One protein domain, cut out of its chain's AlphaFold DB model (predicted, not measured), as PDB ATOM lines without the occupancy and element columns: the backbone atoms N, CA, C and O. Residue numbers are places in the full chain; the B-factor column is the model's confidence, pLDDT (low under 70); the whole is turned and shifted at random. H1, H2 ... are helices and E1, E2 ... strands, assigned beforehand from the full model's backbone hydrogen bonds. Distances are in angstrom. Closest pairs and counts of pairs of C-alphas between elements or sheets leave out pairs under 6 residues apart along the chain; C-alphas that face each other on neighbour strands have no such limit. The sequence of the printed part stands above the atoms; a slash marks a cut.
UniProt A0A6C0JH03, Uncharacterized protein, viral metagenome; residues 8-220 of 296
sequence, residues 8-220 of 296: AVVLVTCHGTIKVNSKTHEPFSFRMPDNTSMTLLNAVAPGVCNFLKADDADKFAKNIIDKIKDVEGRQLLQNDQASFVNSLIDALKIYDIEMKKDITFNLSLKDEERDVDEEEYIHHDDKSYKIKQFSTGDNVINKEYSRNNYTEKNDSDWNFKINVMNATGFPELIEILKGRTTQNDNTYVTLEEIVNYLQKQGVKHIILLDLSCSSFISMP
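Overview. This is residues 8 to 220 of the 296 residues of an uncharacterized protein of viral metagenome (UniProt A0A6C0JH03). A five-stranded sheet, E5, E4, E10, E1, E8 in that order, forms the core, with H1 and the long H3 side by side over one face and H6 over the other. Past the ends of E1 and E10 a second, strongly twisted sheet, E9, E7, E2, E11, turns away, with H5 over E9 and the small strand pair E3 and E6 nearby; H3 runs on past the first sheet to H4, and residues 108 to 113 stick out there. The printed part has 213 residues, with six named helices and eleven named strands in the order E1 E2 E3 E4 H1 H2 H3 H4 E5 E6 E7 E8 H5 E9 H6 E10 E11. Both larger sheets are mixed, and so is the class, helices and strands. The whole is compact, with a radius of gyration of the C-alphas of 17.3 A and spans of 55 by 47 by 33 A.

Arrangement. E1, residues 8 to 12, is an inner strand, parallel to E10, residues 205 to 210, with N 10 and O 207 2.8 A apart, and antiparallel to the edge strand E8, residues 162 to 164, with N 11 and O 163 2.9 A apart. E4, residues 37 to 44, is parallel to E10, N 39 to O 206 2.8 A, and antiparallel to the edge strand E5, residues 127 to 134, N 40 to O 132 2.8 A. E1 runs on into E2, residues 15 to 21, at 90 degrees. E2 is parallel to E11, residues 215 to 219, N 18 to O 215 2.8 A, and antiparallel to E7, residues 143 to 148, N 17 to O 144 2.8 A. E7 is antiparallel to E9, residues 186 to 190, N 145 to O 189 2.8 A. E3, residues 29 to 31, and E6, residues 139 to 141, are antiparallel, N 30 to O 140 2.9 A. H1, residues 54 to 69, runs along E1 at 7 degrees on the local plane. On the same face H3, residues 81 to 109, is over E4 at a height over the sheet of 5.7 A. With its residues 88 to 95 alone H3 touches H1, at a shallow tilt of 19 degrees, opposite ways; the closest C-alphas, of Asp 56 and Tyr 95, are 7.1 A apart. H2, residues 71 to 79, touches H1 only at the corner, Lys 67 to Gly 73, 4.9 A between C-alphas. H3 touches H4, residues 116 to 123, with its residues 100 to 104 alone, at a steep tilt of 63 degrees; the closest C-alphas, of Lys 100 and Ile 122, are 5.9 A apart. On the opposite face H6, residues 191 to 200, is over E10 and, only just, E1, on which 3 of its C-alphas fall, at a height over the sheet of 9.1 A. H5, residues 173 to 178, runs across E9 at 75 degrees on the local plane; the closest C-alphas, of Ile 174 and Val 189, are 6.5 A apart. In H1, H2, H4, H5 and H6 every O i to N i+4 pair is within hydrogen-bond range; in H3, 22 of 25 are.

Along the chain. E1 begins at C-alpha 8, (187.061, 99.007, 196.343). H3 measures 42.6 A, from C-alpha 81 at (182.389, 107.777, 200.970) to C-alpha 109 at (200.335, 127.823, 167.894), and H1 22.6 A. E4 measures 21.3 A, E5 20.5 A and E2 19.9 A. E11 ends at C-alpha 219, (173.571, 98.416, 168.319).

Size, cuts and confidence. The two C-alphas farthest apart, of Asn 35 and Asp 111, are 55.4 A apart. The printed part has no cut, and the link from E7 to E8, 13 residues, is long. The mean pLDDT of the printed part is 86.0; it is under 70 in residues 47 to 49, 110 to 128, 150 to 155 and 181 to 184.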
ATOM      1  N   ALA A   8     186.099  98.876 197.436       98.12
ATOM      2  CA  ALA A   8     187.061  99.007 196.343       98.12
ATOM      3  C   ALA A   8     187.003 100.412 195.734       98.12
ATOM      4  O   ALA A   8     185.929 100.877 195.359       98.12
ATOM      5  N   VAL A   9     188.151 101.075 195.596       98.19
ATOM      6  CA  VAL A   9     188.281 102.316 194.817       98.19
ATOM      7  C   VAL A   9     188.802 101.945 193.437       98.19
ATOM      8  O   VAL A   9     189.910 101.433 193.322       98.19
ATOM      9  N   VAL A  10     188.009 102.183 192.399       98.12
ATOM     10  CA  VAL A  10     188.309 101.795 191.019       98.12
ATOM     11  C   VAL A  10     188.503 103.049 190.177       98.12
ATOM     12  O   VAL A  10     187.629 103.913 190.153       98.12
ATOM     13  N   LEU A  11     189.635 103.144 189.484       96.69
ATOM     14  CA  LEU A  11     189.936 104.219 188.541       96.69
ATOM     15  C   LEU A  11     189.841 103.683 187.110       96.69
ATOM     16  O   LEU A  11     190.474 102.679 186.796       96.69
ATOM     17  N   VAL A  12     189.076 104.368 186.259       95.56
ATOM     18  CA  VAL A  12     188.943 104.058 184.827       95.56
ATOM     19  C   VAL A  12     189.518 105.212 184.015       95.56
ATOM     20  O   VAL A  12     189.013 106.331 184.110       95.56
ATOM     21  N   THR A  13     190.526 104.936 183.190       92.38
ATOM     22  CA  THR A  13     191.191 105.927 182.316       92.38
ATOM     23  C   THR A  13     191.173 105.547 180.835       92.38
ATOM     24  O   THR A  13     191.625 106.322 180.001       92.38
ATOM     25  N   CYS A  14     190.659 104.368 180.490       90.81
ATOM     26  CA  CYS A  14     190.542 103.902 179.109       90.81
ATOM     27  C   CYS A  14     189.363 104.536 178.358       90.81
ATOM     28  O   CYS A  14     188.650 105.397 178.879       90.81
ATOM     29  N   HIS A  15     189.129 104.105 177.117       89.75
ATOM     30  CA  HIS A  15     187.953 104.537 176.370       89.75
ATOM     31  C   HIS A  15     186.667 103.966 176.968       89.75
ATOM     32  O   HIS A  15     186.672 102.962 177.684       89.75
ATOM     33  N   GLY A  16     185.553 104.633 176.669       91.25
ATOM     34  CA  GLY A  16     184.241 104.271 177.180       91.25
ATOM     35  C   GLY A  16     183.138 104.575 176.177       91.25
ATOM     36  O   GLY A  16     183.095 105.653 175.572       91.25
ATOM     37  N   THR A  17     182.227 103.621 176.018       91.38
ATOM     38  CA  THR A  17     181.091 103.700 175.104       91.38
ATOM     39  C   THR A  17     179.815 103.233 175.801       91.38
ATOM     40  O   THR A  17     179.807 102.323 176.630       91.38
ATOM     41  N   ILE A  18     178.703 103.893 175.497       92.31
ATOM     42  CA  ILE A  18     177.368 103.505 175.944       92.31
ATOM     43  C   ILE A  18     176.655 102.915 174.735       92.31
ATOM     44  O   ILE A  18     176.298 103.634 173.797       92.31
ATOM     45  N   LYS A  19     176.432 101.603 174.776       92.06
ATOM     46  CA  LYS A  19     175.627 100.911 173.772       92.06
ATOM     47  C   LYS A  19     174.159 101.279 173.953       92.06
ATOM     48  O   LYS A  19     173.641 101.290 175.074       92.06
ATOM     49  N   VAL A  20     173.492 101.578 172.847       90.69
ATOM     50  CA  VAL A  20     172.079 101.965 172.809       90.69
ATOM     51  C   VAL A  20     171.344 101.033 171.863       90.69
ATOM     52  O   VAL A  20     171.831 100.742 170.771       90.69
ATOM     53  N   ASN A  21     170.162 100.580 172.267       88.94
ATOM     54  CA  ASN A  21     169.292  99.796 171.403       88.94
ATOM     55  C   ASN A  21     168.776 100.676 170.249       88.94
ATOM     56  O   ASN A  21     168.174 101.730 170.479       88.94
ATOM     57  N   SER A  22     168.998 100.254 169.003       87.56
ATOM     58  CA  SER A  22     168.619 101.031 167.817       87.56
ATOM     59  C   SER A  22     167.108 101.246 167.669       87.56
ATOM     60  O   SER A  22     166.706 102.254 167.092       87.56
ATOM     61  N   LYS A  23     166.276 100.349 168.218       86.50
ATOM     62  CA  LYS A  23     164.808 100.433 168.174       86.50
ATOM     63  C   LYS A  23     164.238 101.303 169.294       86.50
ATOM     64  O   LYS A  23     163.395 102.153 169.031       86.50
ATOM     65  N   THR A  24     164.663 101.085 170.540       89.25
ATOM     66  CA  THR A  24     164.086 101.791 171.706       89.25
ATOM     67  C   THR A  24     164.802 103.098 172.029       89.25
ATOM     68  O   THR A  24     164.256 103.942 172.738       89.25
ATOM     69  N   HIS A  25     166.022 103.275 171.518       85.12
ATOM     70  CA  HIS A  25     166.934 104.362 171.877       85.12
ATOM     71  C   HIS A  25     167.289 104.408 173.370       85.12
ATOM     72  O   HIS A  25     167.774 105.429 173.868       85.12
ATOM     73  N   GLU A  26     167.079 103.302 174.086       89.56
ATOM     74  CA  GLU A  26     167.453 103.162 175.487       89.56
ATOM     75  C   GLU A  26     168.851 102.539 175.616       89.56
ATOM     76  O   GLU A  26     169.208 101.647 174.837       89.56
ATOM     77  N   PRO A  27     169.676 103.014 176.566       92.38
ATOM     78  CA  PRO A  27     170.972 102.412 176.832       92.38
ATOM     79  C   PRO A  27     170.799 101.018 177.442       92.38
ATOM     80  O   PRO A  27     169.908 100.807 178.269       92.38
ATOM     81  N   PHE A  28     171.692 100.091 177.094       93.12
ATOM     82  CA  PHE A  28     171.751  98.811 177.798       93.12
ATOM     83  C   PHE A  28     172.088  99.043 179.275       93.12
ATOM     84  O   PHE A  28     172.865  99.936 179.632       93.12
ATOM     85  N   SER A  29     171.462  98.259 180.147       96.06
ATOM     86  CA  SER A  29     171.608  98.378 181.594       96.06
ATOM     87  C   SER A  29     171.612  97.008 182.254       96.06
ATOM     88  O   SER A  29     171.112  96.045 181.679       96.06
ATOM     89  N   PHE A  30     172.181  96.942 183.452       97.88
ATOM     90  CA  PHE A  30     172.166  95.770 184.318       97.88
ATOM     91  C   PHE A  30     171.627  96.158 185.699       97.88
ATOM     92  O   PHE A  30     171.552  97.342 186.048       97.88
ATOM     93  N   ARG A  31     171.229  95.156 186.483       98.19
ATOM     94  CA  ARG A  31     170.785  95.338 187.870       98.19
ATOM     95  C   ARG A  31     171.979  95.185 188.801       98.19
ATOM     96  O   ARG A  31     172.712  94.209 188.685       98.19
ATOM     97  N   MET A  32     172.153  96.113 189.741       98.06
ATOM     98  CA  MET A  32     173.162  95.956 190.791       98.06
ATOM     99  C   MET A  32     172.925  94.652 191.558       98.06
ATOM    100  O   MET A  32     171.803  94.449 192.036       98.06
ATOM    101  N   PRO A  33     173.951  93.799 191.707       97.75
ATOM    102  CA  PRO A  33     173.779  92.508 192.345       97.75
ATOM    103  C   PRO A  33     173.580  92.639 193.864       97.75
ATOM    104  O   PRO A  33     173.807  93.692 194.480       97.75
ATOM    105  N   ASP A  34     173.126  91.548 194.475       96.25
ATOM    106  CA  ASP A  34     172.807  91.498 195.899       96.25
ATOM    107  C   ASP A  34     174.023  91.776 196.783       96.25
ATOM    108  O   ASP A  34     175.138  91.328 196.513       96.25
ATOM    109  N   ASN A  35     173.794  92.496 197.883       95.38
ATOM    110  CA  ASN A  35     174.829  92.884 198.849       95.38
ATOM    111  C   ASN A  35     175.966  93.734 198.250       95.38
ATOM    112  O   ASN A  35     177.040  93.841 198.846       95.38
ATOM    113  N   THR A  36     175.739  94.358 197.093       96.81
ATOM    114  CA  THR A  36     176.688  95.267 196.447       96.81
ATOM    115  C   THR A  36     176.061  96.637 196.233       96.81
ATOM    116  O   THR A  36     174.896  96.776 195.861       96.81
ATOM    117  N   SER A  37     176.857  97.677 196.456       97.69
ATOM    118  CA  SER A  37     176.492  99.067 196.177       97.69
ATOM    119  C   SER A  37     177.633  99.783 195.462       97.69
ATOM    120  O   SER A  37     178.780  99.336 195.502       97.69
ATOM    121  N   MET A  38     177.321 100.887 194.785       97.50
ATOM    122  CA  MET A  38     178.308 101.642 194.021       97.50
ATOM    123  C   MET A  38     178.110 103.151 194.161       97.50
ATOM    124  O   MET A  38     177.010 103.663 193.958       97.50
ATOM    125  N   THR A  39     179.194 103.872 194.431       96.31
ATOM    126  CA  THR A  39     179.294 105.325 194.268       96.31
ATOM    127  C   THR A  39     180.070 105.616 192.988       96.31
ATOM    128  O   THR A  39     181.264 105.358 192.900       96.31
ATOM    129  N   LEU A  40     179.392 106.163 191.985       93.94
ATOM    130  CA  LEU A  40     179.957 106.489 190.681       93.94
ATOM    131  C   LEU A  40     180.211 107.990 190.562       93.94
ATOM    132  O   LEU A  40     179.261 108.778 190.571       93.94
ATOM    133  N   LEU A  41     181.465 108.378 190.351       92.19
ATOM    134  CA  LEU A  41     181.841 109.700 189.867       92.19
ATOM    135  C   LEU A  41     182.039 109.645 188.351       92.19
ATOM    136  O   LEU A  41     182.981 109.022 187.878       92.19
ATOM    137  N   ASN A  42     181.188 110.343 187.597       86.25
ATOM    138  CA  ASN A  42     181.414 110.546 186.163       86.25
ATOM    139  C   ASN A  42     182.099 111.894 185.930       86.25
ATOM    140  O   ASN A  42     181.495 112.937 186.223       86.25
ATOM    141  N   ALA A  43     183.303 111.889 185.354       79.25
ATOM    142  CA  ALA A  43     183.980 113.127 184.960       79.25
ATOM    143  C   ALA A  43     183.172 113.893 183.901       79.25
ATOM    144  O   ALA A  43     182.906 115.094 184.037       79.25
ATOM    145  N   VAL A  44     182.672 113.175 182.895       75.38
ATOM    146  CA  VAL A  44     181.946 113.751 181.758       75.38
ATOM    147  C   VAL A  44     180.471 113.351 181.732       75.38
ATOM    148  O   VAL A  44     180.044 112.368 182.335       75.38
ATOM    149  N   ALA A  45     179.645 114.162 181.068       72.94
ATOM    150  CA  ALA A  45     178.259 113.798 180.796       72.94
ATOM    151  C   ALA A  45     178.171 112.733 179.680       72.94
ATOM    152  O   ALA A  45     179.049 112.673 178.819       72.94
ATOM    153  N   PRO A  46     177.091 111.928 179.627       72.69
ATOM    154  CA  PRO A  46     176.844 111.041 178.494       72.69
ATOM    155  C   PRO A  46     176.857 111.794 177.156       72.69
ATOM    156  O   PRO A  46     176.230 112.847 177.021       72.69
ATOM    157  N   GLY A  47     177.554 111.237 176.172       63.91
ATOM    158  CA  GLY A  47     177.767 111.811 174.848       63.91
ATOM    159  C   GLY A  47     178.946 112.778 174.742       63.91
ATOM    160  O   GLY A  47     179.032 113.451 173.718       63.91
ATOM    161  N   VAL A  48     179.807 112.882 175.759       69.75
ATOM    162  CA  VAL A  48     180.996 113.751 175.770       69.75
ATOM    163  C   VAL A  48     182.264 112.890 175.755       69.75
ATOM    164  O   VAL A  48     182.345 111.884 176.469       69.75
ATOM    165  N   CYS A  49     183.232 113.275 174.922       69.88
ATOM    166  CA  CYS A  49     184.580 112.712 174.927       69.88
ATOM    167  C   CYS A  49     185.334 113.255 176.148       69.88
ATOM    168  O   CYS A  49     185.296 114.463 176.398       69.88
ATOM    169  N   ASN A  50     185.966 112.380 176.934       71.50
ATOM    170  CA  ASN A  50     186.910 112.838 177.943       71.50
ATOM    171  C   ASN A  50     188.312 112.742 177.357       71.50
ATOM    172  O   ASN A  50     188.705 111.687 176.874       71.50
ATOM    173  N   PHE A  51     189.053 113.836 177.423       71.25
ATOM    174  CA  PHE A  51     190.469 113.846 177.124       71.25
ATOM    175  C   PHE A  51     191.216 113.780 178.454       71.25
ATOM    176  O   PHE A  51     190.880 114.525 179.376       71.25
ATOM    177  N   LEU A  52     192.176 112.866 178.569       74.69
ATOM    178  CA  LEU A  52     193.062 112.734 179.719       74.69
ATOM    179  C   LEU A  52     194.446 112.359 179.190       74.69
ATOM    180  O   LEU A  52     194.597 111.325 178.544       74.69
ATOM    181  N   LYS A  53     195.450 113.206 179.432       76.62
ATOM    182  CA  LYS A  53     196.837 112.893 179.069       76.62
ATOM    183  C   LYS A  53     197.420 111.870 180.046       76.62
ATOM    184  O   LYS A  53     197.018 111.831 181.208       76.62
ATOM    185  N   ALA A  54     198.415 111.108 179.594       79.50
ATOM    186  CA  ALA A  54     199.114 110.113 180.414       79.50
ATOM    187  C   ALA A  54     199.627 110.699 181.746       79.50
ATOM    188  O   ALA A  54     199.278 110.200 182.813       79.50
ATOM    189  N   ASP A  55     200.342 111.828 181.697       82.81
ATOM    190  CA  ASP A  55     200.862 112.504 182.896       82.81
ATOM    191  C   ASP A  55     199.758 112.922 183.881       82.81
ATOM    192  O   ASP A  55     199.964 112.944 185.095       82.81
ATOM    193  N   ASP A  56     198.577 113.280 183.377       81.69
ATOM    194  CA  ASP A  56     197.457 113.708 184.215       81.69
ATOM    195  C   ASP A  56     196.737 112.508 184.839       81.69
ATOM    196  O   ASP A  56     196.316 112.581 185.999       81.69
ATOM    197  N   ALA A  57     196.670 111.377 184.124       85.44
ATOM    198  CA  ALA A  57     196.244 110.101 184.692       85.44
ATOM    199  C   ALA A  57     197.154 109.694 185.862       85.44
ATOM    200  O   ALA A  57     196.648 109.362 186.936       85.44
ATOM    201  N   ASP A  58     198.475 109.814 185.702       89.12
ATOM    202  CA  ASP A  58     199.459 109.485 186.742       89.12
ATOM    203  C   ASP A  58     199.326 110.385 187.973       89.12
ATOM    204  O   ASP A  58     199.290 109.904 189.112       89.12
ATOM    205  N   LYS A  59     199.212 111.703 187.763       88.69
ATOM    206  CA  LYS A  59     198.997 112.663 188.856       88.69
ATOM    207  C   LYS A  59     197.714 112.354 189.620       88.69
ATOM    208  O   LYS A  59     197.717 112.377 190.854       88.69
ATOM    209  N   PHE A  60     196.624 112.057 188.912       89.25
ATOM    210  CA  PHE A  60     195.347 111.767 189.553       89.25
ATOM    211  C   PHE A  60     195.367 110.428 190.297       89.25
ATOM    212  O   PHE A  60     194.930 110.365 191.448       89.25
ATOM    213  N   ALA A  61     195.945 109.384 189.698       93.06
ATOM    214  CA  ALA A  61     196.164 108.095 190.347       93.06
ATOM    215  C   ALA A  61     196.979 108.247 191.638       93.06
ATOM    216  O   ALA A  61     196.581 107.741 192.693       93.06
ATOM    217  N   LYS A  62     198.072 109.015 191.590       93.19
ATOM    218  CA  LYS A  62     198.889 109.325 192.766       93.19
ATOM    219  C   LYS A  62     198.090 110.059 193.841       93.19
ATOM    220  O   LYS A  62     198.162 109.670 195.001       93.19
ATOM    221  N   ASN A  63     197.286 111.055 193.472       92.81
ATOM    222  CA  ASN A  63     196.429 111.777 194.414       92.81
ATOM    223  C   ASN A  63     195.437 110.835 195.122       92.81
ATOM    224  O   ASN A  63     195.310 110.875 196.344       92.81
ATOM    225  N   ILE A  64     194.802 109.921 194.381       94.69
ATOM    226  CA  ILE A  64     193.924 108.896 194.963       94.69
ATOM    227  C   ILE A  64     194.694 108.031 195.969       94.69
ATOM    228  O   ILE A  64     194.233 107.846 197.096       94.69
ATOM    229  N   ILE A  65     195.869 107.525 195.586       95.56
ATOM    230  CA  ILE A  65     196.711 106.679 196.446       95.56
ATOM    231  C   ILE A  65     197.131 107.430 197.712       95.56
ATOM    232  O   ILE A  65     197.027 106.884 198.811       95.56
ATOM    233  N   ASP A  66     197.580 108.676 197.575       94.94
ATOM    234  CA  ASP A  66     197.993 109.517 198.694       94.94
ATOM    235  C   ASP A  66     196.805 109.784 199.629       94.94
ATOM    236  O   ASP A  66     196.943 109.648 200.844       94.94
ATOM    237  N   LYS A  67     195.604 110.033 199.087       94.69
ATOM    238  CA  LYS A  67     194.382 110.204 199.885       94.69
ATOM    239  C   LYS A  67     193.955 108.916 200.595       94.69
ATOM    240  O   LYS A  67     193.507 108.971 201.734       94.69
ATOM    241  N   ILE A  68     194.125 107.748 199.977       95.44
ATOM    242  CA  ILE A  68     193.880 106.446 200.625       95.44
ATOM    243  C   ILE A  68     194.921 106.162 201.722       95.44
ATOM    244  O   ILE A  68     194.633 105.451 202.684       95.44
ATOM    245  N   LYS A  69     196.148 106.678 201.599       94.75
ATOM    246  CA  LYS A  69     197.215 106.515 202.602       94.75
ATOM    247  C   LYS A  69     197.158 107.553 203.721       94.75
ATOM    248  O   LYS A  69     197.704 107.306 204.800       94.75
ATOM    249  N   ASP A  70     196.506 108.676 203.489       96.00
ATOM    250  CA  ASP A  70     196.261 109.702 204.488       96.00
ATOM    251  C   ASP A  70     195.261 109.227 205.562       96.00
ATOM    252  O   ASP A  70     194.335 108.460 205.292       96.00
ATOM    253  N   VAL A  71     195.461 109.657 206.812       95.31
ATOM    254  CA  VAL A  71     194.623 109.240 207.951       95.31
ATOM    255  C   VAL A  71     193.196 109.754 207.783       95.31
ATOM    256  O   VAL A  71     192.249 108.979 207.932       95.31
ATOM    257  N   GLU A  72     193.042 111.033 207.437       94.44
ATOM    258  CA  GLU A  72     191.733 111.651 207.226       94.44
ATOM    259  C   GLU A  72     191.044 111.031 206.006       94.44
ATOM    260  O   GLU A  72     189.878 110.641 206.076       94.44
ATOM    261  N   GLY A  73     191.773 110.853 204.902       94.38
ATOM    262  CA  GLY A  73     191.243 110.207 203.704       94.38
ATOM    263  C   GLY A  73     190.776 108.763 203.933       94.38
ATOM    264  O   GLY A  73     189.691 108.410 203.466       94.38
ATOM    265  N   ARG A  74     191.493 107.949 204.723       94.12
ATOM    266  CA  ARG A  74     191.000 106.621 205.151       94.12
ATOM    267  C   ARG A  74     189.717 106.707 205.960       94.12
ATOM    268  O   ARG A  74     188.809 105.903 205.752       94.12
ATOM    269  N   GLN A  75     189.649 107.658 206.885       95.06
ATOM    270  CA  GLN A  75     188.478 107.828 207.733       95.06
ATOM    271  C   GLN A  75     187.253 108.231 206.907       95.06
ATOM    272  O   GLN A  75     186.171 107.687 207.134       95.06
ATOM    273  N   LEU A  76     187.424 109.115 205.920       94.81
ATOM    274  CA  LEU A  76     186.379 109.452 204.954       94.81
ATOM    275  C   LEU A  76     185.988 108.233 204.116       94.81
ATOM    276  O   LEU A  76     184.808 107.931 204.007       94.81
ATOM    277  N   LEU A  77     186.951 107.481 203.579       94.88
ATOM    278  CA  LEU A  77     186.663 106.290 202.774       94.88
ATOM    279  C   LEU A  77     185.796 105.266 203.528       94.88
ATOM    280  O   LEU A  77     184.917 104.650 202.929       94.88
ATOM    281  N   GLN A  78     186.027 105.095 204.832       93.38
ATOM    282  CA  GLN A  78     185.287 104.145 205.667       93.38
ATOM    283  C   GLN A  78     183.929 104.673 206.146       93.38
ATOM    284  O   GLN A  78     182.974 103.904 206.195       93.38
ATOM    285  N   ASN A  79     183.837 105.959 206.505       93.06
ATOM    286  CA  ASN A  79     182.675 106.500 207.223       93.06
ATOM    287  C   ASN A  79     181.812 107.462 206.391       93.06
ATOM    288  O   ASN A  79     180.633 107.629 206.688       93.06
ATOM    289  N   ASP A  80     182.380 108.106 205.369       91.31
ATOM    290  CA  ASP A  80     181.710 109.088 204.511       91.31
ATOM    291  C   ASP A  80     182.291 109.069 203.082       91.31
ATOM    292  O   ASP A  80     183.040 109.949 202.639       91.31
ATOM    293  N   GLN A  81     181.927 108.022 202.340       89.56
ATOM    294  CA  GLN A  81     182.389 107.777 200.970       89.56
ATOM    295  C   GLN A  81     182.047 108.935 200.022       89.56
ATOM    296  O   GLN A  81     182.810 109.237 199.107       89.56
ATOM    297  N   ALA A  82     180.915 109.614 200.239       87.50
ATOM    298  CA  ALA A  82     180.528 110.761 199.427       87.50
ATOM    299  C   ALA A  82     181.507 111.925 199.621       87.50
ATOM    300  O   ALA A  82     181.941 112.527 198.636       87.50
ATOM    301  N   SER A  83     181.903 112.221 200.861       90.25
ATOM    302  CA  SER A  83     182.929 113.230 201.146       90.25
ATOM    303  C   SER A  83     184.314 112.817 200.652       90.25
ATOM    304  O   SER A  83     185.029 113.664 200.110       90.25
ATOM    305  N   PHE A  84     184.671 111.528 200.735       93.44
ATOM    306  CA  PHE A  84     185.892 111.009 200.106       93.44
ATOM    307  C   PHE A  84     185.912 111.322 198.602       93.44
ATOM    308  O   PHE A  84     186.845 111.970 198.124       93.44
ATOM    309  N   VAL A  85     184.853 110.962 197.867       91.88
ATOM    310  CA  VAL A  85     184.746 111.247 196.426       91.88
ATOM    311  C   VAL A  85     184.743 112.751 196.150       91.88
ATOM    312  O   VAL A  85     185.448 113.200 195.248       91.88
ATOM    313  N   ASN A  86     184.011 113.551 196.931       89.25
ATOM    314  CA  ASN A  86     183.994 115.008 196.770       89.25
ATOM    315  C   ASN A  86     185.387 115.630 196.923       89.25
ATOM    316  O   ASN A  86     185.714 116.552 196.179       89.25
ATOM    317  N   SER A  87     186.226 115.105 197.822       90.06
ATOM    318  CA  SER A  87     187.599 115.601 197.993       90.06
ATOM    319  C   SER A  87     188.476 115.393 196.750       90.06
ATOM    320  O   SER A  87     189.385 116.180 196.502       90.06
ATOM    321  N   LEU A  88     188.164 114.387 195.924       90.06
ATOM    322  CA  LEU A  88     188.864 114.113 194.664       90.06
ATOM    323  C   LEU A  88     188.352 114.983 193.505       90.06
ATOM    324  O   LEU A  88     189.089 115.246 192.554       90.06
ATOM    325  N   ILE A  89     187.103 115.457 193.574       87.62
ATOM    326  CA  ILE A  89     186.501 116.288 192.519       87.62
ATOM    327  C   ILE A  89     187.261 117.604 192.349       87.62
ATOM    328  O   ILE A  89     187.428 118.072 191.224       87.62
ATOM    329  N   ASP A  90     187.707 118.224 193.440       79.81
ATOM    330  CA  ASP A  90     188.401 119.508 193.345       79.81
ATOM    331  C   ASP A  90     189.774 119.369 192.678       79.81
ATOM    332  O   ASP A  90     190.146 120.232 191.883       79.81
ATOM    333  N   ALA A  91     190.461 118.240 192.880       79.94
ATOM    334  CA  ALA A  91     191.670 117.913 192.130       79.94
ATOM    335  C   ALA A  91     191.385 117.752 190.628       79.94
ATOM    336  O   ALA A  91     192.066 118.366 189.808       79.94
ATOM    337  N   LEU A  92     190.330 117.013 190.258       81.81
ATOM    338  CA  LEU A  92     189.926 116.859 188.853       81.81
ATOM    339  C   LEU A  92     189.603 118.197 188.186       81.81
ATOM    340  O   LEU A  92     190.003 118.431 187.049       81.81
ATOM    341  N   LYS A  93     188.906 119.098 188.888       82.31
ATOM    342  CA  LYS A  93     188.608 120.439 188.365       82.31
ATOM    343  C   LYS A  93     189.873 121.247 188.092       82.31
ATOM    344  O   LYS A  93     189.898 121.990 187.115       82.31
ATOM    345  N   ILE A  94     190.886 121.143 188.954       80.75
ATOM    346  CA  ILE A  94     192.164 121.842 188.765       80.75
ATOM    347  C   ILE A  94     192.856 121.315 187.507       80.75
ATOM    348  O   ILE A  94     193.166 122.117 186.626       80.75
ATOM    349  N   TYR A  95     192.987 119.993 187.369       79.12
ATOM    350  CA  TYR A  95     193.583 119.382 186.176       79.12
ATOM    351  C   TYR A  95     192.833 119.754 184.902       79.12
ATOM    352  O   TYR A  95     193.431 120.120 183.897       79.12
ATOM    353  N   ASP A  96     191.506 119.769 184.963       78.56
ATOM    354  CA  ASP A  96     190.680 120.142 183.826       78.56
ATOM    355  C   ASP A  96     190.858 121.603 183.395       78.56
ATOM    356  O   ASP A  96     190.763 121.908 182.205       78.56
ATOM    357  N   ILE A  97     191.116 122.515 184.337       80.50
ATOM    358  CA  ILE A  97     191.430 123.916 184.032       80.50
ATOM    359  C   ILE A  97     192.811 124.024 183.384       80.50
ATOM    360  O   ILE A  97     192.959 124.759 182.406       80.50
ATOM    361  N   GLU A  98     193.810 123.334 183.930       81.44
ATOM    362  CA  GLU A  98     195.183 123.338 183.411       81.44
ATOM    363  C   GLU A  98     195.234 122.755 182.002       81.44
ATOM    364  O   GLU A  98     195.708 123.410 181.076       81.44
ATOM    365  N   MET A  99     194.599 121.607 181.791       78.06
ATOM    366  CA  MET A  99     194.567 120.965 180.489       78.06
ATOM    367  C   MET A  99     193.829 121.796 179.439       78.06
ATOM    368  O   MET A  99     194.310 121.919 178.315       78.06
ATOM    369  N   LYS A 100     192.700 122.437 179.783       77.94
ATOM    370  CA  LYS A 100     192.040 123.367 178.849       77.94
ATOM    371  C   LYS A 100     192.963 124.524 178.458       77.94
ATOM    372  O   LYS A 100     192.933 124.931 177.297       77.94
ATOM    373  N   LYS A 101     193.769 125.056 179.385       80.88
ATOM    374  CA  LYS A 101     194.747 126.115 179.075       80.88
ATOM    375  C   LYS A 101     195.832 125.609 178.134       80.88
ATOM    376  O   LYS A 101     196.091 126.278 177.140       80.88
ATOM    377  N   ASP A 102     196.400 124.441 178.414       77.69
ATOM    378  CA  ASP A 102     197.463 123.847 177.600       77.69
ATOM    379  C   ASP A 102     196.993 123.560 176.176       77.69
ATOM    380  O   ASP A 102     197.658 123.941 175.216       77.69
ATOM    381  N   ILE A 103     195.820 122.935 176.024       75.62
ATOM    382  CA  ILE A 103     195.254 122.653 174.699       75.62
ATOM    383  C   ILE A 103     194.945 123.970 173.975       75.62
ATOM    384  O   ILE A 103     195.309 124.128 172.815       75.62
ATOM    385  N   THR A 104     194.349 124.960 174.653       78.81
ATOM    386  CA  THR A 104     194.051 126.268 174.034       78.81
ATOM    387  C   THR A 104     195.327 126.972 173.566       78.81
ATOM    388  O   THR A 104     195.349 127.556 172.483       78.81
ATOM    389  N   PHE A 105     196.395 126.910 174.364       77.56
ATOM    390  CA  PHE A 105     197.697 127.456 174.002       77.56
ATOM    391  C   PHE A 105     198.284 126.723 172.790       77.56
ATOM    392  O   PHE A 105     198.658 127.368 171.814       77.56
ATOM    393  N   ASN A 106     198.274 125.389 172.788       74.50
ATOM    394  CA  ASN A 106     198.793 124.591 171.676       74.50
ATOM    395  C   ASN A 106     198.005 124.802 170.374       74.50
ATOM    396  O   ASN A 106     198.615 124.953 169.316       74.50
ATOM    397  N   LEU A 107     196.673 124.882 170.439       72.81
ATOM    398  CA  LEU A 107     195.828 125.197 169.280       72.81
ATOM    399  C   LEU A 107     196.080 126.608 168.739       72.81
ATOM    400  O   LEU A 107     195.934 126.831 167.544       72.81
ATOM    401  N   SER A 108     196.476 127.559 169.591       72.44
ATOM    402  CA  SER A 108     196.843 128.909 169.141       72.44
ATOM    403  C   SER A 108     198.191 128.973 168.412       72.44
ATOM    404  O   SER A 108     198.468 129.975 167.760       72.44
ATOM    405  N   LEU A 109     199.013 127.923 168.520       71.38
ATOM    406  CA  LEU A 109     200.335 127.823 167.894       71.38
ATOM    407  C   LEU A 109     200.349 126.965 166.616       71.38
ATOM    408  O   LEU A 109     201.321 127.028 165.868       71.38
ATOM    409  N   LYS A 110     199.318 126.143 166.373       68.94
ATOM    410  CA  LYS A 110     199.223 125.255 165.204       68.94
ATOM    411  C   LYS A 110     198.309 125.870 164.141       68.94
ATOM    412  O   LYS A 110     197.097 125.926 164.335       68.94
ATOM    413  N   ASP A 111     198.883 126.282 163.011       56.66
ATOM    414  CA  ASP A 111     198.124 126.887 161.906       56.66
ATOM    415  C   ASP A 111     197.414 125.863 160.995       56.66
ATOM    416  O   ASP A 111     196.441 126.233 160.342       56.66
ATOM    417  N   GLU A 112     197.829 124.585 160.957       54.53
ATOM    418  CA  GLU A 112     197.422 123.700 159.843       54.53
ATOM    419  C   GLU A 112     196.737 122.368 160.204       54.53
ATOM    420  O   GLU A 112     195.982 121.864 159.378       54.53
ATOM    421  N   GLU A 113     196.844 121.829 161.425       57.94
ATOM    422  CA  GLU A 113     196.094 120.616 161.809       57.94
ATOM    423  C   GLU A 113     195.593 120.708 163.250       57.94
ATOM    424  O   GLU A 113     196.344 120.557 164.219       57.94
ATOM    425  N   ARG A 114     194.298 120.997 163.387       62.81
ATOM    426  CA  ARG A 114     193.605 120.995 164.674       62.81
ATOM    427  C   ARG A 114     193.012 119.620 164.910       62.81
ATOM    428  O   ARG A 114     192.255 119.126 164.079       62.81
ATOM    429  N   ASP A 115     193.356 119.023 166.043       68.25
ATOM    430  CA  ASP A 115     192.748 117.772 166.464       68.25
ATOM    431  C   ASP A 115     191.279 118.035 166.841       68.25
ATOM    432  O   ASP A 115     190.971 118.865 167.702       68.25
ATOM    433  N   VAL A 116     190.363 117.359 166.145       67.81
ATOM    434  CA  VAL A 116     188.912 117.511 166.325       67.81
ATOM    435  C   VAL A 116     188.503 117.139 167.751       67.81
ATOM    436  O   VAL A 116     187.601 117.769 168.309       67.81
ATOM    437  N   ASP A 117     189.186 116.172 168.366       65.75
ATOM    438  CA  ASP A 117     188.889 115.736 169.728       65.75
ATOM    439  C   ASP A 117     189.328 116.789 170.758       65.75
ATOM    440  O   ASP A 117     188.606 117.048 171.726       65.75
ATOM    441  N   GLU A 118     190.459 117.467 170.523       68.69
ATOM    442  CA  GLU A 118     190.928 118.590 171.347       68.69
ATOM    443  C   GLU A 118     189.975 119.796 171.267       68.69
ATOM    444  O   GLU A 118     189.639 120.401 172.296       68.69
ATOM    445  N   GLU A 119     189.493 120.133 170.064       69.44
ATOM    446  CA  GLU A 119     188.507 121.202 169.869       69.44
ATOM    447  C   GLU A 119     187.164 120.864 170.536       69.44
ATOM    448  O   GLU A 119     186.625 121.683 171.294       69.44
ATOM    449  N   GLU A 120     186.622 119.658 170.313       68.69
ATOM    450  CA  GLU A 120     185.385 119.224 170.975       68.69
ATOM    451  C   GLU A 120     185.538 119.270 172.503       68.69
ATOM    452  O   GLU A 120     184.641 119.752 173.209       68.69
ATOM    453  N   TYR A 121     186.689 118.849 173.027       69.00
ATOM    454  CA  TYR A 121     186.968 118.839 174.457       69.00
ATOM    455  C   TYR A 121     186.976 120.237 175.096       69.00
ATOM    456  O   TYR A 121     186.350 120.442 176.147       69.00
ATOM    457  N   ILE A 122     187.636 121.227 174.482       67.31
ATOM    458  CA  ILE A 122     187.665 122.602 175.016       67.31
ATOM    459  C   ILE A 122     186.257 123.199 175.050       67.31
ATOM    460  O   ILE A 122     185.888 123.858 176.034       67.31
ATOM    461  N   HIS A 123     185.460 122.943 174.010       61.88
ATOM    462  CA  HIS A 123     184.118 123.502 173.850       61.88
ATOM    463  C   HIS A 123     183.038 122.804 174.689       61.88
ATOM    464  O   HIS A 123     181.934 123.341 174.845       61.88
ATOM    465  N   HIS A 124     183.343 121.654 175.293       63.44
ATOM    466  CA  HIS A 124     182.463 121.009 176.257       63.44
ATOM    467  C   HIS A 124     182.680 121.560 177.681       63.44
ATOM    468  O   HIS A 124     183.624 121.226 178.400       63.44
ATOM    469  N   ASP A 125     181.746 122.406 178.126       54.62
ATOM    470  CA  ASP A 125     181.642 122.880 179.521       54.62
ATOM    471  C   ASP A 125     180.764 121.977 180.400       54.62
ATOM    472  O   ASP A 125     180.660 122.172 181.611       54.62
ATOM    473  N   ASP A 126     180.128 120.964 179.807       56.06
ATOM    474  CA  ASP A 126     179.210 120.049 180.489       56.06
ATOM    475  C   ASP A 126     179.949 118.914 181.230       56.06
ATOM    476  O   ASP A 126     179.490 117.768 181.276       56.06
ATOM    477  N   LYS A 127     181.087 119.236 181.862       63.31
ATOM    478  CA  LYS A 127     181.722 118.346 182.839       63.31
ATOM    479  C   LYS A 127     180.857 118.306 184.075       63.31
ATOM    480  O   LYS A 127     180.572 119.321 184.711       63.31
ATOM    481  N   SER A 128     180.324 117.125 184.342       61.84
ATOM    482  CA  SER A 128     179.220 117.015 185.276       61.84
ATOM    483  C   SER A 128     179.708 116.764 186.701       61.84
ATOM    484  O   SER A 128     178.987 117.142 187.624       61.84
ATOM    485  N   TYR A 129     180.907 116.166 186.862       77.50
ATOM    486  CA  TYR A 129     181.442 115.610 188.120       77.50
ATOM    487  C   TYR A 129     180.323 115.047 188.997       77.50
ATOM    488  O   TYR A 129     180.217 115.327 190.193       77.50
ATOM    489  N   LYS A 130     179.380 114.351 188.354       83.31
ATOM    490  CA  LYS A 130     178.146 113.939 189.006       83.31
ATOM    491  C   LYS A 130     178.446 112.673 189.763       83.31
ATOM    492  O   LYS A 130     178.745 111.648 189.151       83.31
ATOM    493  N   ILE A 131     178.274 112.768 191.071       88.62
ATOM    494  CA  ILE A 131     178.185 111.610 191.936       88.62
ATOM    495  C   ILE A 131     176.788 111.010 191.763       88.62
ATOM    496  O   ILE A 131     175.774 111.707 191.867       88.62
ATOM    497  N   LYS A 132     176.742 109.717 191.464       91.75
ATOM    498  CA  LYS A 132     175.542 108.884 191.520       91.75
ATOM    499  C   LYS A 132     175.795 107.759 192.507       91.75
ATOM    500  O   LYS A 132     176.905 107.245 192.574       91.75
ATOM    501  N   GLN A 133     174.767 107.379 193.243       95.00
ATOM    502  CA  GLN A 133     174.813 106.234 194.141       95.00
ATOM    503  C   GLN A 133     173.810 105.202 193.648       95.00
ATOM    504  O   GLN A 133     172.723 105.572 193.201       95.00
ATOM    505  N   PHE A 134     174.213 103.941 193.707       96.62
ATOM    506  CA  PHE A 134     173.418 102.790 193.322       96.62
ATOM    507  C   PHE A 134     173.457 101.770 194.456       96.62
ATOM    508  O   PHE A 134     174.522 101.463 195.003       96.62
ATOM    509  N   SER A 135     172.294 101.255 194.811       97.69
ATOM    510  CA  SER A 135     172.091 100.187 195.782       97.69
ATOM    511  C   SER A 135     171.693  98.891 195.076       97.69
ATOM    512  O   SER A 135     171.447  98.877 193.870       97.69
ATOM    513  N   THR A 136     171.639  97.791 195.825       97.62
ATOM    514  CA  THR A 136     171.151  96.496 195.334       97.62
ATOM    515  C   THR A 136     169.830  96.641 194.578       97.62
ATOM    516  O   THR A 136     168.901  97.299 195.049       97.62
ATOM    517  N   GLY A 137     169.757  96.027 193.397       97.25
ATOM    518  CA  GLY A 137     168.583  96.054 192.529       97.25
ATOM    519  C   GLY A 137     168.413  97.325 191.692       97.25
ATOM    520  O   GLY A 137     167.551  97.343 190.811       97.25
ATOM    521  N   ASP A 138     169.216  98.375 191.887       98.00
ATOM    522  CA  ASP A 138     169.150  99.562 191.029       98.00
ATOM    523  C   ASP A 138     169.593  99.244 189.596       98.00
ATOM    524  O   ASP A 138     170.486  98.430 189.362       98.00
ATOM    525  N   ASN A 139     168.974  99.915 188.622       97.50
ATOM    526  CA  ASN A 139     169.390  99.844 187.222       97.50
ATOM    527  C   ASN A 139     170.599 100.752 186.976       97.50
ATOM    528  O   ASN A 139     170.541 101.965 187.210       97.50
ATOM    529  N   VAL A 140     171.655 100.178 186.410       96.56
ATOM    530  CA  VAL A 140     172.908 100.858 186.079       96.56
ATOM    531  C   VAL A 140     173.164 100.733 184.587       96.56
ATOM    532  O   VAL A 140     173.010  99.661 184.014       96.56
ATOM    533  N   ILE A 141     173.560 101.831 183.940       95.19
ATOM    534  CA  ILE A 141     173.952 101.801 182.524       95.19
ATOM    535  C   ILE A 141     175.166 100.883 182.377       95.19
ATOM    536  O   ILE A 141     176.185 101.111 183.029       95.19
ATOM    537  N   ASN A 142     175.063  99.883 181.501       96.25
ATOM    538  CA  ASN A 142     176.138  98.937 181.256       96.25
ATOM    539  C   ASN A 142     177.125  99.527 180.244       96.25
ATOM    540  O   ASN A 142     177.041  99.288 179.039       96.25
ATOM    541  N   LYS A 143     178.000 100.403 180.736       95.25
ATOM    542  CA  LYS A 143     179.026 101.046 179.918       95.25
ATOM    543  C   LYS A 143     180.080 100.015 179.518       95.25
ATOM    544  O   LYS A 143     180.488  99.204 180.344       95.25
ATOM    545  N   GLU A 144     180.508 100.059 178.263       95.56
ATOM    546  CA  GLU A 144     181.610  99.248 177.761       95.56
ATOM    547  C   GLU A 144     182.884 100.084 177.751       95.56
ATOM    548  O   GLU A 144     182.926 101.176 177.182       95.56
ATOM    549  N   TYR A 145     183.910  99.559 178.396       94.62
ATOM    550  CA  TYR A 145     185.241 100.121 178.462       94.62
ATOM    551  C   TYR A 145     186.145  99.387 177.488       94.62
ATOM    552  O   TYR A 145     186.049  98.166 177.362       94.62
ATOM    553  N   SER A 146     187.015 100.117 176.800       91.00
ATOM    554  CA  SER A 146     187.891  99.516 175.799       91.00
ATOM    555  C   SER A 146     189.305 100.065 175.830       91.00
ATOM    556  O   SER A 146     189.510 101.250 176.097       91.00
ATOM    557  N   ARG A 147     190.253  99.189 175.494       87.62
ATOM    558  CA  ARG A 147     191.674  99.490 175.300       87.62
ATOM    559  C   ARG A 147     192.102  99.021 173.912       87.62
ATOM    560  O   ARG A 147     191.908  97.842 173.587       87.62
ATOM    561  N   ASN A 148     192.651  99.919 173.102       83.38
ATOM    562  CA  ASN A 148     193.258  99.580 171.818       83.38
ATOM    563  C   ASN A 148     194.755  99.312 172.000       83.38
ATOM    564  O   ASN A 148     195.572 100.229 172.012       83.38
ATOM    565  N   ASN A 149     195.123  98.033 172.070       74.00
ATOM    566  CA  ASN A 149     196.505  97.611 172.309       74.00
ATOM    567  C   ASN A 149     197.477  97.952 171.157       74.00
ATOM    568  O   ASN A 149     198.690  97.835 171.343       74.00
ATOM    569  N   TYR A 150     196.974  98.367 169.988       67.81
ATOM    570  CA  TYR A 150     197.800  98.753 168.843       67.81
ATOM    571  C   TYR A 150     198.244 100.216 168.930       67.81
ATOM    572  O   TYR A 150     199.419 100.528 168.731       67.81
ATOM    573  N   THR A 151     197.303 101.121 169.214       61.84
ATOM    574  CA  THR A 151     197.548 102.573 169.215       61.84
ATOM    575  C   THR A 151     197.934 103.115 170.581       61.84
ATOM    576  O   THR A 151     198.639 104.119 170.671       61.84
ATOM    577  N   GLU A 152     197.465 102.478 171.650       66.81
ATOM    578  CA  GLU A 152     197.678 102.954 173.009       66.81
ATOM    579  C   GLU A 152     198.999 102.388 173.518       66.81
ATOM    580  O   GLU A 152     199.106 101.241 173.956       66.81
ATOM    581  N   LYS A 153     200.049 103.203 173.417       61.16
ATOM    582  CA  LYS A 153     201.329 102.870 174.031       61.16
ATOM    583  C   LYS A 153     201.185 102.938 175.545       61.16
ATOM    584  O   LYS A 153     200.555 103.843 176.094       61.16
ATOM    585  N   ASN A 154     201.789 101.966 176.218       59.81
ATOM    586  CA  ASN A 154     201.808 101.846 177.673       59.81
ATOM    587  C   ASN A 154     202.810 102.856 178.270       59.81
ATOM    588  O   ASN A 154     203.732 102.488 178.989       59.81
ATOM    589  N   ASP A 155     202.658 104.130 177.906       69.75
ATOM    590  CA  ASP A 155     203.568 105.217 178.274       69.75
ATOM    591  C   ASP A 155     203.405 105.620 179.751       69.75
ATOM    592  O   ASP A 155     204.167 106.434 180.264       69.75
ATOM    593  N   SER A 156     202.412 105.049 180.443       78.69
ATOM    594  CA  SER A 156     202.112 105.299 181.848       78.69
ATOM    595  C   SER A 156     201.545 104.051 182.540       78.69
ATOM    596  O   SER A 156     200.861 103.207 181.946       78.69
ATOM    597  N   ASP A 157     201.795 103.956 183.846       81.88
ATOM    598  CA  ASP A 157     201.275 102.882 184.695       81.88
ATOM    599  C   ASP A 157     199.749 102.924 184.845       81.88
ATOM    600  O   ASP A 157     199.150 101.889 185.144       81.88
ATOM    601  N   TRP A 158     199.125 104.071 184.567       87.62
ATOM    602  CA  TRP A 158     197.718 104.356 184.859       87.62
ATOM    603  C   TRP A 158     196.895 104.752 183.635       87.62
ATOM    604  O   TRP A 158     195.671 104.823 183.730       87.62
ATOM    605  N   ASN A 159     197.528 105.026 182.496       85.00
ATOM    606  CA  ASN A 159     196.829 105.405 181.276       85.00
ATOM    607  C   ASN A 159     196.194 104.185 180.591       85.00
ATOM    608  O   ASN A 159     196.769 103.098 180.589       85.00
ATOM    609  N   PHE A 160     195.008 104.379 180.011       87.81
ATOM    610  CA  PHE A 160     194.228 103.344 179.327       87.81
ATOM    611  C   PHE A 160     193.980 102.054 180.133       87.81
ATOM    612  O   PHE A 160     194.011 100.948 179.596       87.81
ATOM    613  N   LYS A 161     193.706 102.172 181.434       91.62
ATOM    614  CA  LYS A 161     193.564 101.025 182.345       91.62
ATOM    615  C   LYS A 161     192.336 101.133 183.242       91.62
ATOM    616  O   LYS A 161     191.709 102.191 183.358       91.62
ATOM    617  N   ILE A 162     191.998 100.011 183.880       95.56
ATOM    618  CA  ILE A 162     191.001  99.950 184.950       95.56
ATOM    619  C   ILE A 162     191.661  99.353 186.189       95.56
ATOM    620  O   ILE A 162     191.816  98.140 186.282       95.56
ATOM    621  N   ASN A 163     192.037 100.178 187.164       96.81
ATOM    622  CA  ASN A 163     192.794  99.718 188.331       96.81
ATOM    623  C   ASN A 163     191.980  99.782 189.622       96.81
ATOM    624  O   ASN A 163     191.237 100.736 189.860       96.81
ATOM    625  N   VAL A 164     192.191  98.803 190.508       97.62
ATOM    626  CA  VAL A 164     191.704  98.866 191.895       97.62
ATOM    627  C   VAL A 164     192.769  99.505 192.784       97.62
ATOM    628  O   VAL A 164     193.751  98.877 193.179       97.62
ATOM    629  N   MET A 165     192.555 100.772 193.117       96.94
ATOM    630  CA  MET A 165     193.539 101.687 193.701       96.94
ATOM    631  C   MET A 165     193.896 101.386 195.160       96.94
ATOM    632  O   MET A 165     194.887 101.898 195.670       96.94
ATOM    633  N   ASN A 166     193.096 100.581 195.857       96.38
ATOM    634  CA  ASN A 166     193.320 100.208 197.255       96.38
ATOM    635  C   ASN A 166     193.444  98.692 197.480       96.38
ATOM    636  O   ASN A 166     193.323  98.234 198.616       96.38
ATOM    637  N   ALA A 167     193.703  97.924 196.420       95.88
ATOM    638  CA  ALA A 167     194.079  96.516 196.510       95.88
ATOM    639  C   ALA A 167     195.597  96.344 196.325       95.88
ATOM    640  O   ALA A 167     196.270  97.164 195.695       95.88
ATOM    641  N   THR A 168     196.160  95.271 196.887       92.31
ATOM    642  CA  THR A 168     197.600  94.993 196.789       92.31
ATOM    643  C   THR A 168     198.031  94.841 195.329       92.31
ATOM    644  O   THR A 168     197.470  94.025 194.604       92.31
ATOM    645  N   GLY A 169     199.047  95.598 194.907       91.75
ATOM    646  CA  GLY A 169     199.584  95.532 193.543       91.75
ATOM    647  C   GLY A 169     198.737  96.230 192.476       91.75
ATOM    648  O   GLY A 169     199.057  96.093 191.304       91.75
ATOM    649  N   PHE A 170     197.691  96.970 192.868       94.44
ATOM    650  CA  PHE A 170     196.856  97.778 191.967       94.44
ATOM    651  C   PHE A 170     196.332  97.000 190.744       94.44
ATOM    652  O   PHE A 170     196.578  97.405 189.605       94.44
ATOM    653  N   PRO A 171     195.622  95.877 190.967       95.19
ATOM    654  CA  PRO A 171     195.235  94.955 189.903       95.19
ATOM    655  C   PRO A 171     194.514  95.677 188.758       95.19
ATOM    656  O   PRO A 171     193.591  96.458 189.003       95.19
ATOM    657  N   GLU A 172     194.947  95.392 187.527       93.94
ATOM    658  CA  GLU A 172     194.369  95.908 186.284       93.94
ATOM    659  C   GLU A 172     193.269  94.950 185.808       93.94
ATOM    660  O   GLU A 172     193.515  93.777 185.522       93.94
ATOM    661  N   LEU A 173     192.025  95.424 185.804       95.06
ATOM    662  CA  LEU A 173     190.851  94.581 185.626       95.06
ATOM    663  C   LEU A 173     190.656  94.126 184.180       95.06
ATOM    664  O   LEU A 173     190.079  93.056 183.989       95.06
ATOM    665  N   ILE A 174     191.132  94.869 183.172       92.38
ATOM    666  CA  ILE A 174     191.031  94.420 181.775       92.38
ATOM    667  C   ILE A 174     191.859  93.148 181.579       92.38
ATOM    668  O   ILE A 174     191.320  92.139 181.119       92.38
ATOM    669  N   GLU A 175     193.127  93.155 181.991       90.31
ATOM    670  CA  GLU A 175     194.003  91.979 181.908       90.31
ATOM    671  C   GLU A 175     193.484  90.807 182.753       90.31
ATOM    672  O   GLU A 175     193.538  89.659 182.320       90.31
ATOM    673  N   ILE A 176     192.927  91.064 183.938       93.12
ATOM    674  CA  ILE A 176     192.370  89.994 184.780       93.12
ATOM    675  C   ILE A 176     191.143  89.341 184.135       93.12
ATOM    676  O   ILE A 176     191.002  88.120 184.184       93.12
ATOM    677  N   LEU A 177     190.239  90.140 183.564       93.88
ATOM    678  CA  LEU A 177     188.967  89.645 183.034       93.88
ATOM    679  C   LEU A 177     189.106  89.019 181.652       93.88
ATOM    680  O   LEU A 177     188.376  88.080 181.337       93.88
ATOM    681  N   LYS A 178     190.007  89.546 180.819       91.12
ATOM    682  CA  LYS A 178     190.167  89.119 179.422       91.12
ATOM    683  C   LYS A 178     191.474  88.376 179.152       91.12
ATOM    684  O   LYS A 178     191.630  87.809 178.075       91.12
ATOM    685  N   GLY A 179     192.374  88.309 180.129       84.88
ATOM    686  CA  GLY A 179     193.688  87.695 179.988       84.88
ATOM    687  C   GLY A 179     194.687  88.600 179.268       84.88
ATOM    688  O   GLY A 179     194.453  89.790 179.052       84.88
ATOM    689  N   ARG A 180     195.826  88.015 178.881       72.12
ATOM    690  CA  ARG A 180     196.814  88.705 178.043       72.12
ATOM    691  C   ARG A 180     196.249  88.908 176.649       72.12
ATOM    692  O   ARG A 180     195.909  87.945 175.966       72.12
ATOM    693  N   THR A 181     196.205  90.157 176.227       68.62
ATOM    694  CA  THR A 181     195.672  90.563 174.932       68.62
ATOM    695  C   THR A 181     196.818  90.727 173.942       68.62
ATOM    696  O   THR A 181     197.906  91.177 174.311       68.62
ATOM    697  N   THR A 182     196.612  90.327 172.686       68.69
ATOM    698  CA  THR A 182     197.623  90.547 171.647       68.69
ATOM    699  C   THR A 182     197.617  92.013 171.208       68.69
ATOM    700  O   THR A 182     196.643  92.736 171.421       68.69
ATOM    701  N   GLN A 183     198.711  92.469 170.593       66.31
ATOM    702  CA  GLN A 183     198.869  93.861 170.158       66.31
ATOM    703  C   GLN A 183     197.812  94.303 169.125       66.31
ATOM    704  O   GLN A 183     197.591  95.497 168.969       66.31
ATOM    705  N   ASN A 184     197.136  93.367 168.452       67.62
ATOM    706  CA  ASN A 184     196.200  93.675 167.366       67.62
ATOM    707  C   ASN A 184     194.723  93.617 167.778       67.62
ATOM    708  O   ASN A 184     193.863  93.959 166.969       67.62
ATOM    709  N   ASP A 185     194.425  93.215 169.014       74.25
ATOM    710  CA  ASP A 185     193.047  93.019 169.453       74.25
ATOM    711  C   ASP A 185     192.599  94.153 170.372       74.25
ATOM    712  O   ASP A 185     193.186  94.394 171.432       74.25
ATOM    713  N   ASN A 186     191.505  94.819 170.000       82.62
ATOM    714  CA  ASN A 186     190.792  95.685 170.929       82.62
ATOM    715  C   ASN A 186     190.189  94.829 172.038       82.62
ATOM    716  O   ASN A 186     189.515  93.829 171.787       82.62
ATOM    717  N   THR A 187     190.417  95.241 173.279       89.19
ATOM    718  CA  THR A 187     189.884  94.535 174.443       89.19
ATOM    719  C   THR A 187     188.738  95.328 175.031       89.19
ATOM    720  O   THR A 187     188.877  96.530 175.244       89.19
ATOM    721  N   TYR A 188     187.626  94.653 175.304       92.06
ATOM    722  CA  TYR A 188     186.399  95.268 175.800       92.06
ATOM    723  C   TYR A 188     186.004  94.642 177.127       92.06
ATOM    724  O   TYR A 188     186.035  93.423 177.260       92.06
ATOM    725  N   VAL A 189     185.607  95.455 178.097       95.44
ATOM    726  CA  VAL A 189     185.069  95.011 179.385       95.44
ATOM    727  C   VAL A 189     183.864  95.865 179.727       95.44
ATOM    728  O   VAL A 189     183.904  97.088 179.629       95.44
ATOM    729  N   THR A 190     182.786  95.236 180.163       97.38
ATOM    730  CA  THR A 190     181.579  95.941 180.592       97.38
ATOM    731  C   THR A 190     181.616  96.292 182.079       97.38
ATOM    732  O   THR A 190     182.270  95.629 182.889       97.38
ATOM    733  N   LEU A 191     180.883  97.338 182.466       97.94
ATOM    734  CA  LEU A 191     180.720  97.701 183.872       97.94
ATOM    735  C   LEU A 191     180.094  96.558 184.686       97.94
ATOM    736  O   LEU A 191     180.492  96.325 185.825       97.94
ATOM    737  N   GLU A 192     179.155  95.821 184.096       98.38
ATOM    738  CA  GLU A 192     178.570  94.627 184.705       98.38
ATOM    739  C   GLU A 192     179.626  93.558 185.027       98.38
ATOM    740  O   GLU A 192     179.653  93.041 186.144       98.38
ATOM    741  N   GLU A 193     180.538  93.256 184.096       98.25
ATOM    742  CA  GLU A 193     181.630  92.299 184.330       98.25
ATOM    743  C   GLU A 193     182.547  92.739 185.478       98.25
ATOM    744  O   GLU A 193     182.902  91.918 186.327       98.25
ATOM    745  N   ILE A 194     182.882  94.032 185.542       98.44
ATOM    746  CA  ILE A 194     183.700  94.611 186.618       98.44
ATOM    747  C   ILE A 194     183.006  94.453 187.971       98.44
ATOM    748  O   ILE A 194     183.614  93.964 188.926       98.44
ATOM    749  N   VAL A 195     181.733  94.846 188.059       98.56
ATOM    750  CA  VAL A 195     180.952  94.774 189.301       98.56
ATOM    751  C   VAL A 195     180.821  93.325 189.770       98.56
ATOM    752  O   VAL A 195     181.115  93.031 190.929       98.56
ATOM    753  N   ASN A 196     180.461  92.411 188.867       98.31
ATOM    754  CA  ASN A 196     180.308  90.990 189.179       98.31
ATOM    755  C   ASN A 196     181.627  90.353 189.630       98.31
ATOM    756  O   ASN A 196     181.642  89.523 190.540       98.31
ATOM    757  N   TYR A 197     182.748  90.729 189.014       98.06
ATOM    758  CA  TYR A 197     184.058  90.246 189.434       98.06
ATOM    759  C   TYR A 197     184.429  90.735 190.834       98.06
ATOM    760  O   TYR A 197     184.789  89.919 191.681       98.06
ATOM    761  N   LEU A 198     184.298  92.035 191.112       98.31
ATOM    762  CA  LEU A 198     184.623  92.597 192.426       98.31
ATOM    763  C   LEU A 198     183.729  92.016 193.528       98.31
ATOM    764  O   LEU A 198     184.232  91.671 194.598       98.31
ATOM    765  N   GLN A 199     182.440  91.814 193.253       97.62
ATOM    766  CA  GLN A 199     181.533  91.131 194.176       97.62
ATOM    767  C   GLN A 199     182.027  89.714 194.506       97.62
ATOM    768  O   GLN A 199     182.071  89.337 195.678       97.62
ATOM    769  N   LYS A 200     182.456  88.935 193.501       97.38
ATOM    770  CA  LYS A 200     183.036  87.594 193.715       97.38
ATOM    771  C   LYS A 200     184.314  87.626 194.560       97.38
ATOM    772  O   LYS A 200     184.599  86.647 195.239       97.38
ATOM    773  N   GLN A 201     185.052  88.738 194.554       97.38
ATOM    774  CA  GLN A 201     186.209  88.962 195.431       97.38
ATOM    775  C   GLN A 201     185.827  89.432 196.850       97.38
ATOM    776  O   GLN A 201     186.711  89.726 197.652       97.38
ATOM    777  N   GLY A 202     184.533  89.515 197.178       97.12
ATOM    778  CA  GLY A 202     184.041  89.936 198.493       97.12
ATOM    779  C   GLY A 202     183.894  91.449 198.669       97.12
ATOM    780  O   GLY A 202     183.657  91.914 199.786       97.12
ATOM    781  N   VAL A 203     184.012  92.233 197.591       98.00
ATOM    782  CA  VAL A 203     183.779  93.683 197.633       98.00
ATOM    783  C   VAL A 203     182.286  93.959 197.840       98.00
ATOM    784  O   VAL A 203     181.440  93.482 197.084       98.00
ATOM    785  N   LYS A 204     181.961  94.776 198.846       97.75
ATOM    786  CA  LYS A 204     180.587  95.174 199.209       97.75
ATOM    787  C   LYS A 204     180.214  96.555 198.670       97.75
ATOM    788  O   LYS A 204     179.050  96.811 198.352       97.75
ATOM    789  N   HIS A 205     181.188  97.458 198.564       98.06
ATOM    790  CA  HIS A 205     180.985  98.794 198.009       98.06
ATOM    791  C   HIS A 205     182.053  99.138 196.975       98.06
ATOM    792  O   HIS A 205     183.243  98.953 197.216       98.06
ATOM    793  N   ILE A 206     181.633  99.681 195.837       98.44
ATOM    794  CA  ILE A 206     182.524 100.097 194.752       98.44
ATOM    795  C   ILE A 206     182.471 101.619 194.631       98.44
ATOM    796  O   ILE A 206     181.419 102.193 194.376       98.44
ATOM    797  N   ILE A 207     183.608 102.289 194.770       98.00
ATOM    798  CA  ILE A 207     183.769 103.690 194.385       98.00
ATOM    799  C   ILE A 207     184.378 103.706 192.989       98.00
ATOM    800  O   ILE A 207     185.569 103.456 192.841       98.00
ATOM    801  N   LEU A 208     183.568 103.989 191.968       97.31
ATOM    802  CA  LEU A 208     184.013 104.037 190.579       97.31
ATOM    803  C   LEU A 208     184.296 105.482 190.160       97.31
ATOM    804  O   LEU A 208     183.386 106.311 190.090       97.31
ATOM    805  N   LEU A 209     185.559 105.776 189.876       95.38
ATOM    806  CA  LEU A 209     186.038 107.045 189.339       95.38
ATOM    807  C   LEU A 209     186.164 106.896 187.819       95.38
ATOM    808  O   LEU A 209     187.191 106.446 187.310       95.38
ATOM    809  N   ASP A 210     185.089 107.223 187.104       93.62
ATOM    810  CA  ASP A 210     185.003 107.046 185.655       93.62
ATOM    811  C   ASP A 210     185.479 108.306 184.915       93.62
ATOM    812  O   ASP A 210     184.748 109.303 184.804       93.62
ATOM    813  N   LEU A 211     186.719 108.245 184.415       90.62
ATOM    814  CA  LEU A 211     187.330 109.262 183.555       90.62
ATOM    815  C   LEU A 211     187.296 108.870 182.070       90.62
ATOM    816  O   LEU A 211     187.935 109.527 181.252       90.62
ATOM    817  N   SER A 212     186.561 107.830 181.687       90.00
ATOM    818  CA  SER A 212     186.463 107.442 180.280       90.00
ATOM    819  C   SER A 212     185.461 108.304 179.508       90.00
ATOM    820  O   SER A 212     184.520 108.889 180.067       90.00
ATOM    821  N   CYS A 213     185.610 108.325 178.182       84.44
ATOM    822  CA  CYS A 213     184.606 108.874 177.271       84.44
ATOM    823  C   CYS A 213     183.230 108.244 177.511       84.44
ATOM    824  O   CYS A 213     183.102 107.157 178.065       84.44
ATOM    825  N   SER A 214     182.166 108.930 177.101       82.06
ATOM    826  CA  SER A 214     180.807 108.375 177.160       82.06
ATOM    827  C   SER A 214     180.108 108.487 175.806       82.06
ATOM    828  O   SER A 214     178.975 108.961 175.736       82.06
ATOM    829  N   SER A 215     180.790 108.118 174.719       83.50
ATOM    830  CA  SER A 215     180.221 108.153 173.365       83.50
ATOM    831  C   SER A 215     179.084 107.133 173.219       83.50
ATOM    832  O   SER A 215     179.054 106.121 173.912       83.50
ATOM    833  N   PHE A 216     178.109 107.412 172.352       83.56
ATOM    834  CA  PHE A 216     176.992 106.496 172.101       83.56
ATOM    835  C   PHE A 216     177.240 105.694 170.829       83.56
ATOM    836  O   PHE A 216     177.546 106.284 169.794       83.56
ATOM    837  N   ILE A 217     177.034 104.379 170.902       84.62
ATOM    838  CA  ILE A 217     177.070 103.478 169.746       84.62
ATOM    839  C   ILE A 217     175.704 102.805 169.630       84.62
ATOM    840  O   ILE A 217     175.199 102.229 170.596       84.62
ATOM    841  N   SER A 218     175.089 102.914 168.453       83.50
ATOM    842  CA  SER A 218     173.844 102.214 168.148       83.50
ATOM    843  C   SER A 218     174.149 100.753 167.861       83.50
ATOM    844  O   SER A 218     174.929 100.463 166.959       83.50
ATOM    845  N   MET A 219     173.504  99.849 168.588       79.25
ATOM    846  CA  MET A 219     173.571  98.416 168.319       79.25
ATOM    847  C   MET A 219     172.220  97.944 167.776       79.25
ATOM    848  O   MET A 219     171.180  98.431 168.245       79.25
ATOM    849  N   PRO A 220     172.197  96.994 166.825       73.19
ATOM    850  CA  PRO A 220     170.965  96.288 166.506       73.19
ATOM    851  C   PRO A 220     170.404  95.644 167.786       73.19
ATOM    852  O   PRO A 220     171.169  95.323 168.703       73.19
TER     853      PRO A 220